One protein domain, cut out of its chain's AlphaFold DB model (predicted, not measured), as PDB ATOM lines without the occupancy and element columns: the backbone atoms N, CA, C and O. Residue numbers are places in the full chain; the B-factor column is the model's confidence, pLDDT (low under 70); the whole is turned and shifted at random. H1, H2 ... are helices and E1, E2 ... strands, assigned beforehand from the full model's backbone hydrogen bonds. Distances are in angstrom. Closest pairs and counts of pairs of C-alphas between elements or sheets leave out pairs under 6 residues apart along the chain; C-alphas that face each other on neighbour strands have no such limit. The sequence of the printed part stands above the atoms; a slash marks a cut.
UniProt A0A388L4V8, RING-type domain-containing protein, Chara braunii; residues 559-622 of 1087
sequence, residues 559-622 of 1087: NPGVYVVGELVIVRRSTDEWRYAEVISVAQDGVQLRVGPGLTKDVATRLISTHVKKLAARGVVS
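This is residues 559 to 622 of the 1087 residues of the protein "RING-type domain-containing protein" of Chara braunii (UniProt A0A388L4V8). A strongly twisted sheet of four antiparallel strands, E1 to E4, has a single helix, H1, packed over one of its faces, while its other face is bare. The strands follow one another across the sheet by tight turns, and after the last strand the chain folds back over the sheet as H1, where residues 614 to 619, of which 614 to 616 belong to H1, stick out from the rest. The 64 printed residues hold E1, E2, E3, E4 and then H1 along the chain, with the sheet in the order E1 - E2 - E3 - E4, and the class is mixed, helices and strands. The whole is compact, with a radius of gyration of the C-alphas of 11.7 A, and the C-alphas span 33 by 24 by 19 A.

Begin at residues 561 to 565, edge strand E1, which forms a hairpin with E2, residues 568 to 572; look for N 563 and O 570, 2.8 A apart and within hydrogen-bond range. E2 forms the next hairpin with E3, residues 578 to 587, where N 569 and O 581 are 2.8 A apart. E3 in turn forms a hairpin with edge strand E4, residues 590 to 595, and here N 582 and O 594 are 2.8 A apart. The four strands are a meander, each the antiparallel neighbour of the one before. E1 and E4 are apart. H1, residues 601 to 616, is on the sheet, and the two make two layers, a helix on one face of a sheet. Its closest C-alphas to E4 are those of Lys 601 and Val 595, 6.5 A apart; to E1 they are those of His 611 and Val 562, 7.9 A apart. In H1 every O i to N i+4 pair is within hydrogen-bond range.

Find C-alpha 561 at (8.835, -32.576, -16.530), where E1 begins; it is 13.1 A long. E2 measures 12.9 A. E3, the longest strand by residues, measures 26.7 A from C-alpha 578 at (7.538, -22.647, -15.125) to C-alpha 587, and it bends by 53 degrees at residue 584. E4 measures 15.0 A. H1 runs 22.0 A, to C-alpha 616 at (7.605, -45.059, -5.145).

The two C-alphas farthest apart are those of Thr 575 and Gln 588, at 35.7 A. The printed part has no cut, and its four links between named elements are tight. The mean pLDDT of the printed part is 71.6, and 24 residues are under 70, among them residues 559 to 562, 573 to 576, 585 to 590 and 619 to 622.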
ATOM      1  N   ASN A 559      13.925 -31.156 -20.801       45.56
ATOM      2  CA  ASN A 559      12.610 -31.648 -21.233       45.56
ATOM      3  C   ASN A 559      11.449 -31.196 -20.309       45.56
ATOM      4  O   ASN A 559      11.662 -30.952 -19.121       45.56
ATOM      5  N   PRO A 560      10.196 -31.111 -20.803       51.94
ATOM      6  CA  PRO A 560       9.034 -30.872 -19.944       51.94
ATOM      7  C   PRO A 560       8.893 -31.994 -18.904       51.94
ATOM      8  O   PRO A 560       8.967 -33.180 -19.230       51.94
ATOM      9  N   GLY A 561       8.702 -31.630 -17.635       59.38
ATOM     10  CA  GLY A 561       8.835 -32.576 -16.530       59.38
ATOM     11  C   GLY A 561       8.608 -31.971 -15.146       59.38
ATOM     12  O   GLY A 561       8.329 -30.779 -14.995       59.38
ATOM     13  N   VAL A 562       8.722 -32.831 -14.130       66.12
ATOM     14  CA  VAL A 562       8.632 -32.465 -12.711       66.12
ATOM     15  C   VAL A 562       9.978 -32.722 -12.051       66.12
ATOM     16  O   VAL A 562      10.472 -33.850 -12.069       66.12
ATOM     17  N   TYR A 563      10.534 -31.677 -11.455       71.25
ATOM     18  CA  TYR A 563      11.816 -31.657 -10.765       71.25
ATOM     19  C   TYR A 563      11.567 -31.439  -9.270       71.25
ATOM     20  O   TYR A 563      10.666 -30.687  -8.897       71.25
ATOM     21  N   VAL A 564      12.348 -32.092  -8.412       72.50
ATOM     22  CA  VAL A 564      12.261 -31.940  -6.951       72.50
ATOM     23  C   VAL A 564      13.635 -31.524  -6.443       72.50
ATOM     24  O   VAL A 564      14.612 -32.234  -6.673       72.50
ATOM     25  N   VAL A 565      13.707 -30.364  -5.793       57.06
ATOM     26  CA  VAL A 565      14.947 -29.750  -5.307       57.06
ATOM     27  C   VAL A 565      14.732 -29.359  -3.846       57.06
ATOM     28  O   VAL A 565      14.158 -28.314  -3.546       57.06
ATOM     29  N   GLY A 566      15.130 -30.245  -2.931       77.81
ATOM     30  CA  GLY A 566      14.777 -30.123  -1.514       77.81
ATOM     31  C   GLY A 566      13.257 -30.137  -1.323       77.81
ATOM     32  O   GLY A 566      12.579 -31.055  -1.782       77.81
ATOM     33  N   GLU A 567      12.727 -29.100  -0.680       71.69
ATOM     34  CA  GLU A 567      11.287 -28.905  -0.449       71.69
ATOM     35  C   GLU A 567      10.544 -28.318  -1.669       71.69
ATOM     36  O   GLU A 567       9.313 -28.266  -1.686       71.69
ATOM     37  N   LEU A 568      11.257 -27.887  -2.718       51.69
ATOM     38  CA  LEU A 568      10.662 -27.246  -3.889       51.69
ATOM     39  C   LEU A 568      10.334 -28.260  -4.996       51.69
ATOM     40  O   LEU A 568      11.224 -28.905  -5.554       51.69
ATOM     41  N   VAL A 569       9.056 -28.351  -5.372       81.19
ATOM     42  CA  VAL A 569       8.584 -29.115  -6.535       81.19
ATOM     43  C   VAL A 569       8.336 -28.158  -7.700       81.19
ATOM     44  O   VAL A 569       7.453 -27.301  -7.655       81.19
ATOM     45  N   ILE A 570       9.107 -28.318  -8.771       76.31
ATOM     46  CA  ILE A 570       9.063 -27.476  -9.968       76.31
ATOM     47  C   ILE A 570       8.434 -28.273 -11.116       76.31
ATOM     48  O   ILE A 570       8.851 -29.392 -11.407       76.31
ATOM     49  N   VAL A 571       7.441 -27.697 -11.791       74.50
ATOM     50  CA  VAL A 571       6.684 -28.317 -12.886       74.50
ATOM     51  C   VAL A 571       6.824 -27.463 -14.150       74.50
ATOM     52  O   VAL A 571       6.251 -26.375 -14.242       74.50
ATOM     53  N   ARG A 572       7.559 -27.965 -15.150       70.75
ATOM     54  CA  ARG A 572       7.665 -27.350 -16.485       70.75
ATOM     55  C   ARG A 572       6.603 -27.966 -17.397       70.75
ATOM     56  O   ARG A 572       6.721 -29.131 -17.773       70.75
ATOM     57  N   ARG A 573       5.548 -27.205 -17.723       54.53
ATOM     58  CA  ARG A 573       4.385 -27.710 -18.490       54.53
ATOM     59  C   ARG A 573       4.569 -27.621 -20.012       54.53
ATOM     60  O   ARG A 573       3.957 -28.397 -20.740       54.53
ATOM     61  N   SER A 574       5.406 -26.701 -20.475       55.81
ATOM     62  CA  SER A 574       5.804 -26.511 -21.875       55.81
ATOM     63  C   SER A 574       7.159 -25.787 -21.924       55.81
ATOM     64  O   SER A 574       7.826 -25.641 -20.897       55.81
ATOM     65  N   THR A 575       7.588 -25.339 -23.103       60.00
ATOM     66  CA  THR A 575       8.831 -24.579 -23.309       60.00
ATOM     67  C   THR A 575       8.951 -23.355 -22.397       60.00
ATOM     68  O   THR A 575      10.012 -23.159 -21.806       60.00
ATOM     69  N   ASP A 576       7.881 -22.584 -22.199       46.69
ATOM     70  CA  ASP A 576       8.009 -21.200 -21.710       46.69
ATOM     71  C   ASP A 576       7.383 -20.930 -20.335       46.69
ATOM     72  O   ASP A 576       7.586 -19.857 -19.770       46.69
ATOM     73  N   GLU A 577       6.657 -21.895 -19.756       70.56
ATOM     74  CA  GLU A 577       5.956 -21.702 -18.481       70.56
ATOM     75  C   GLU A 577       6.461 -22.634 -17.363       70.56
ATOM     76  O   GLU A 577       6.214 -23.848 -17.349       70.56
ATOM     77  N   TRP A 578       7.132 -22.025 -16.383       64.19
ATOM     78  CA  TRP A 578       7.538 -22.647 -15.125       64.19
ATOM     79  C   TRP A 578       6.476 -22.402 -14.047       64.19
ATOM     80  O   TRP A 578       6.171 -21.255 -13.727       64.19
ATOM     81  N   ARG A 579       5.943 -23.470 -13.444       84.00
ATOM     82  CA  ARG A 579       5.059 -23.392 -12.268       84.00
ATOM     83  C   ARG A 579       5.704 -24.142 -11.108       84.00
ATOM     84  O   ARG A 579       6.269 -25.211 -11.316       84.00
ATOM     85  N   TYR A 580       5.620 -23.612  -9.892       82.12
ATOM     86  CA  TYR A 580       6.249 -24.219  -8.713       82.12
ATOM     87  C   TYR A 580       5.258 -24.416  -7.562       82.12
ATOM     88  O   TYR A 580       4.268 -23.693  -7.431       82.12
ATOM     89  N   ALA A 581       5.541 -25.407  -6.721       79.88
ATOM     90  CA  ALA A 581       4.897 -25.628  -5.438       79.88
ATOM     91  C   ALA A 581       5.969 -26.007  -4.407       79.88
ATOM     92  O   ALA A 581       6.695 -26.982  -4.571       79.88
ATOM     93  N   GLU A 582       6.070 -25.216  -3.351       81.75
ATOM     94  CA  GLU A 582       6.985 -25.404  -2.228       81.75
ATOM     95  C   GLU A 582       6.263 -26.184  -1.122       81.75
ATOM     96  O   GLU A 582       5.150 -25.827  -0.722       81.75
ATOM     97  N   VAL A 583       6.871 -27.269  -0.647       83.25
ATOM     98  CA  VAL A 583       6.340 -28.121   0.421       83.25
ATOM     99  C   VAL A 583       6.715 -27.513   1.771       83.25
ATOM    100  O   VAL A 583       7.810 -27.731   2.266       83.25
ATOM    101  N   ILE A 584       5.793 -26.763   2.378       74.56
ATOM    102  CA  ILE A 584       6.020 -26.079   3.665       74.56
ATOM    103  C   ILE A 584       6.125 -27.091   4.818       74.56
ATOM    104  O   ILE A 584       6.823 -26.866   5.799       74.56
ATOM    105  N   SER A 585       5.359 -28.184   4.743       62.94
ATOM    106  CA  SER A 585       5.425 -29.290   5.704       62.94
ATOM    107  C   SER A 585       4.692 -30.532   5.192       62.94
ATOM    108  O   SER A 585       3.775 -30.450   4.370       62.94
ATOM    109  N   VAL A 586       5.076 -31.693   5.724       64.00
ATOM    110  CA  VAL A 586       4.367 -32.968   5.560       64.00
ATOM    111  C   VAL A 586       3.937 -33.449   6.944       64.00
ATOM    112  O   VAL A 586       4.776 -33.818   7.762       64.00
ATOM    113  N   ALA A 587       2.632 -33.434   7.204       60.53
ATOM    114  CA  ALA A 587       2.014 -33.994   8.402       60.53
ATOM    115  C   ALA A 587       1.332 -35.333   8.076       60.53
ATOM    116  O   ALA A 587       1.124 -35.666   6.906       60.53
ATOM    117  N   GLN A 588       0.935 -36.089   9.104       44.19
ATOM    118  CA  GLN A 588       0.115 -37.297   8.919       44.19
ATOM    119  C   GLN A 588      -1.237 -36.967   8.257       44.19
ATOM    120  O   GLN A 588      -1.720 -37.739   7.434       44.19
ATOM    121  N   ASP A 589      -1.772 -35.774   8.532       46.84
ATOM    122  CA  ASP A 589      -3.068 -35.299   8.030       46.84
ATOM    123  C   ASP A 589      -2.994 -34.654   6.629       46.84
ATOM    124  O   ASP A 589      -4.016 -34.261   6.065       46.84
ATOM    125  N   GLY A 590      -1.793 -34.516   6.047       63.75
ATOM    126  CA  GLY A 590      -1.607 -33.999   4.689       63.75
ATOM    127  C   GLY A 590      -0.348 -33.159   4.464       63.75
ATOM    128  O   GLY A 590       0.465 -32.925   5.356       63.75
ATOM    129  N   VAL A 591      -0.195 -32.684   3.225       78.94
ATOM    130  CA  VAL A 591       0.938 -31.855   2.783       78.94
ATOM    131  C   VAL A 591       0.513 -30.388   2.712       78.94
ATOM    132  O   VAL A 591      -0.448 -30.048   2.016       78.94
ATOM    133  N   GLN A 592       1.242 -29.500   3.390       73.88
ATOM    134  CA  GLN A 592       1.076 -28.057   3.218       73.88
ATOM    135  C   GLN A 592       1.926 -27.572   2.042       73.88
ATOM    136  O   GLN A 592       3.127 -27.822   1.984       73.88
ATOM    137  N   LEU A 593       1.295 -26.858   1.109       90.44
ATOM    138  CA  LEU A 593       1.919 -26.369  -0.121       90.44
ATOM    139  C   LEU A 593       1.774 -24.847  -0.222       90.44
ATOM    140  O   LEU A 593       0.647 -24.344  -0.203       90.44
ATOM    141  N   ARG A 594       2.887 -24.128  -0.410       87.94
ATOM    142  CA  ARG A 594       2.881 -22.756  -0.934       87.94
ATOM    143  C   ARG A 594       2.974 -22.866  -2.450       87.94
ATOM    144  O   ARG A 594       3.975 -23.325  -2.991       87.94
ATOM    145  N   VAL A 595       1.894 -22.518  -3.139       93.00
ATOM    146  CA  VAL A 595       1.771 -22.735  -4.585       93.00
ATOM    147  C   VAL A 595       1.989 -21.415  -5.320       93.00
ATOM    148  O   VAL A 595       1.391 -20.404  -4.957       93.00
ATOM    149  N   GLY A 596       2.867 -21.425  -6.324       86.94
ATOM    150  CA  GLY A 596       3.157 -20.258  -7.151       86.94
ATOM    151  C   GLY A 596       1.980 -19.850  -8.051       86.94
ATOM    152  O   GLY A 596       1.063 -20.647  -8.285       86.94
ATOM    153  N   PRO A 597       1.990 -18.615  -8.586       82.50
ATOM    154  CA  PRO A 597       0.936 -18.129  -9.473       82.50
ATOM    155  C   PRO A 597       0.744 -19.048 -10.692       82.50
ATOM    156  O   PRO A 597       1.688 -19.637 -11.215       82.50
ATOM    157  N   GLY A 598      -0.507 -19.189 -11.139       83.44
ATOM    158  CA  GLY A 598      -0.877 -20.048 -12.270       83.44
ATOM    159  C   GLY A 598      -1.074 -21.536 -11.938       83.44
ATOM    160  O   GLY A 598      -1.466 -22.304 -12.818       83.44
ATOM    161  N   LEU A 599      -0.858 -21.978 -10.695       89.31
ATOM    162  CA  LEU A 599      -1.117 -23.356 -10.264       89.31
ATOM    163  C   LEU A 599      -2.104 -23.367  -9.083       89.31
ATOM    164  O   LEU A 599      -1.954 -22.607  -8.133       89.31
ATOM    165  N   THR A 600      -3.143 -24.206  -9.133       89.56
ATOM    166  CA  THR A 600      -4.104 -24.333  -8.020       89.56
ATOM    167  C   THR A 600      -3.640 -25.388  -7.019       89.56
ATOM    168  O   THR A 600      -2.954 -26.347  -7.385       89.56
ATOM    169  N   LYS A 601      -4.051 -25.247  -5.749       80.88
ATOM    170  CA  LYS A 601      -3.696 -26.185  -4.669       80.88
ATOM    171  C   LYS A 601      -4.071 -27.630  -5.007       80.88
ATOM    172  O   LYS A 601      -3.269 -28.532  -4.770       80.88
ATOM    173  N   ASP A 602      -5.225 -27.851  -5.632       80.50
ATOM    174  CA  ASP A 602      -5.682 -29.192  -6.011       80.50
ATOM    175  C   ASP A 602      -4.839 -29.800  -7.134       80.50
ATOM    176  O   ASP A 602      -4.508 -30.984  -7.085       80.50
ATOM    177  N   VAL A 603      -4.447 -29.001  -8.134       82.31
ATOM    178  CA  VAL A 603      -3.592 -29.475  -9.232       82.31
ATOM    179  C   VAL A 603      -2.178 -29.746  -8.721       82.31
ATOM    180  O   VAL A 603      -1.628 -30.797  -9.041       82.31
ATOM    181  N   ALA A 604      -1.621 -28.885  -7.863       84.38
ATOM    182  CA  ALA A 604      -0.342 -29.135  -7.197       84.38
ATOM    183  C   ALA A 604      -0.383 -30.426  -6.356       84.38
ATOM    184  O   ALA A 604       0.469 -31.298  -6.516       84.38
ATOM    185  N   THR A 605      -1.424 -30.606  -5.534       84.38
ATOM    186  CA  THR A 605      -1.601 -31.794  -4.682       84.38
ATOM    187  C   THR A 605      -1.765 -33.071  -5.512       84.38
ATOM    188  O   THR A 605      -1.143 -34.090  -5.208       84.38
ATOM    189  N   ARG A 606      -2.548 -33.035  -6.600       83.50
ATOM    190  CA  ARG A 606      -2.715 -34.177  -7.518       83.50
ATOM    191  C   ARG A 606      -1.424 -34.509  -8.265       83.50
ATOM    192  O   ARG A 606      -1.095 -35.690  -8.370       83.50
ATOM    193  N   LEU A 607      -0.677 -33.510  -8.743       81.81
ATOM    194  CA  LEU A 607       0.618 -33.715  -9.405       81.81
ATOM    195  C   LEU A 607       1.639 -34.333  -8.445       81.81
ATOM    196  O   LEU A 607       2.226 -35.359  -8.779       81.81
ATOM    197  N   ILE A 608       1.788 -33.776  -7.238       82.94
ATOM    198  CA  ILE A 608       2.701 -34.291  -6.209       82.94
ATOM    199  C   ILE A 608       2.294 -35.709  -5.795       82.94
ATOM    200  O   ILE A 608       3.129 -36.607  -5.841       82.94
ATOM    201  N   SER A 609       1.015 -35.966  -5.493       81.56
ATOM    202  CA  SER A 609       0.541 -37.316  -5.146       81.56
ATOM    203  C   SER A 609       0.809 -38.326  -6.268       81.56
ATOM    204  O   SER A 609       1.286 -39.430  -6.005       81.56
ATOM    205  N   THR A 610       0.575 -37.946  -7.528       81.69
ATOM    206  CA  THR A 610       0.809 -38.818  -8.691       81.69
ATOM    207  C   THR A 610       2.301 -39.075  -8.916       81.69
ATOM    208  O   THR A 610       2.689 -40.218  -9.149       81.69
ATOM    209  N   HIS A 611       3.155 -38.053  -8.809       77.50
ATOM    210  CA  HIS A 611       4.600 -38.207  -8.990       77.50
ATOM    211  C   HIS A 611       5.259 -38.964  -7.835       77.50
ATOM    212  O   HIS A 611       6.051 -39.862  -8.102       77.50
ATOM    213  N   VAL A 612       4.886 -38.702  -6.578       76.31
ATOM    214  CA  VAL A 612       5.373 -39.470  -5.419       76.31
ATOM    215  C   VAL A 612       4.962 -40.940  -5.540       76.31
ATOM    216  O   VAL A 612       5.817 -41.813  -5.422       76.31
ATOM    217  N   LYS A 613       3.701 -41.239  -5.894       76.00
ATOM    218  CA  LYS A 613       3.254 -42.619  -6.169       76.00
ATOM    219  C   LYS A 613       4.032 -43.265  -7.324       76.00
ATOM    220  O   LYS A 613       4.428 -44.420  -7.214       76.00
ATOM    221  N   LYS A 614       4.307 -42.529  -8.407       74.94
ATOM    222  CA  LYS A 614       5.055 -43.024  -9.580       74.94
ATOM    223  C   LYS A 614       6.555 -43.217  -9.312       74.94
ATOM    224  O   LYS A 614       7.159 -44.094  -9.920       74.94
ATOM    225  N   LEU A 615       7.155 -42.435  -8.413       67.38
ATOM    226  CA  LEU A 615       8.541 -42.604  -7.958       67.38
ATOM    227  C   LEU A 615       8.671 -43.752  -6.947       67.38
ATOM    228  O   LEU A 615       9.619 -44.529  -7.036       67.38
ATOM    229  N   ALA A 616       7.689 -43.918  -6.056       64.38
ATOM    230  CA  ALA A 616       7.605 -45.059  -5.145       64.38
ATOM    231  C   ALA A 616       7.409 -46.385  -5.897       64.38
ATOM    232  O   ALA A 616       8.152 -47.335  -5.669       64.38
ATOM    233  N   ALA A 617       6.499 -46.427  -6.878       68.75
ATOM    234  CA  ALA A 617       6.294 -47.590  -7.751       68.75
ATOM    235  C   ALA A 617       7.512 -47.928  -8.637       68.75
ATOM    236  O   ALA A 617       7.588 -49.024  -9.185       68.75
ATOM    237  N   ARG A 618       8.469 -47.002  -8.781       73.38
ATOM    238  CA  ARG A 618       9.759 -47.211  -9.461       73.38
ATOM    239  C   ARG A 618      10.909 -47.550  -8.501       73.38
ATOM    240  O   ARG A 618      12.046 -47.629  -8.946       73.38
ATOM    241  N   GLY A 619      10.654 -47.673  -7.196       61.88
ATOM    242  CA  GLY A 619      11.682 -47.899  -6.171       61.88
ATOM    243  C   GLY A 619      12.612 -46.705  -5.895       61.88
ATOM    244  O   GLY A 619      13.415 -46.769  -4.972       61.88
ATOM    245  N   VAL A 620      12.480 -45.598  -6.640       60.44
ATOM    246  CA  VAL A 620      13.337 -44.398  -6.534       60.44
ATOM    247  C   VAL A 620      13.108 -43.653  -5.216       60.44
ATOM    248  O   VAL A 620      14.017 -43.014  -4.695       60.44
ATOM    249  N   VAL A 621      11.898 -43.747  -4.655       48.19
ATOM    250  CA  VAL A 621      11.561 -43.204  -3.333       48.19
ATOM    251  C   VAL A 621      10.868 -44.292  -2.516       48.19
ATOM    252  O   VAL A 621       9.653 -44.464  -2.596       48.19
ATOM    253  N   SER A 622      11.627 -45.044  -1.715       44.44
ATOM    254  CA  SER A 622      11.045 -46.000  -0.768       44.44
ATOM    255  C   SER A 622      10.308 -45.244   0.344       44.44
ATOM    256  O   SER A 622      10.940 -44.634   1.213       44.44
TER     257      SER A 622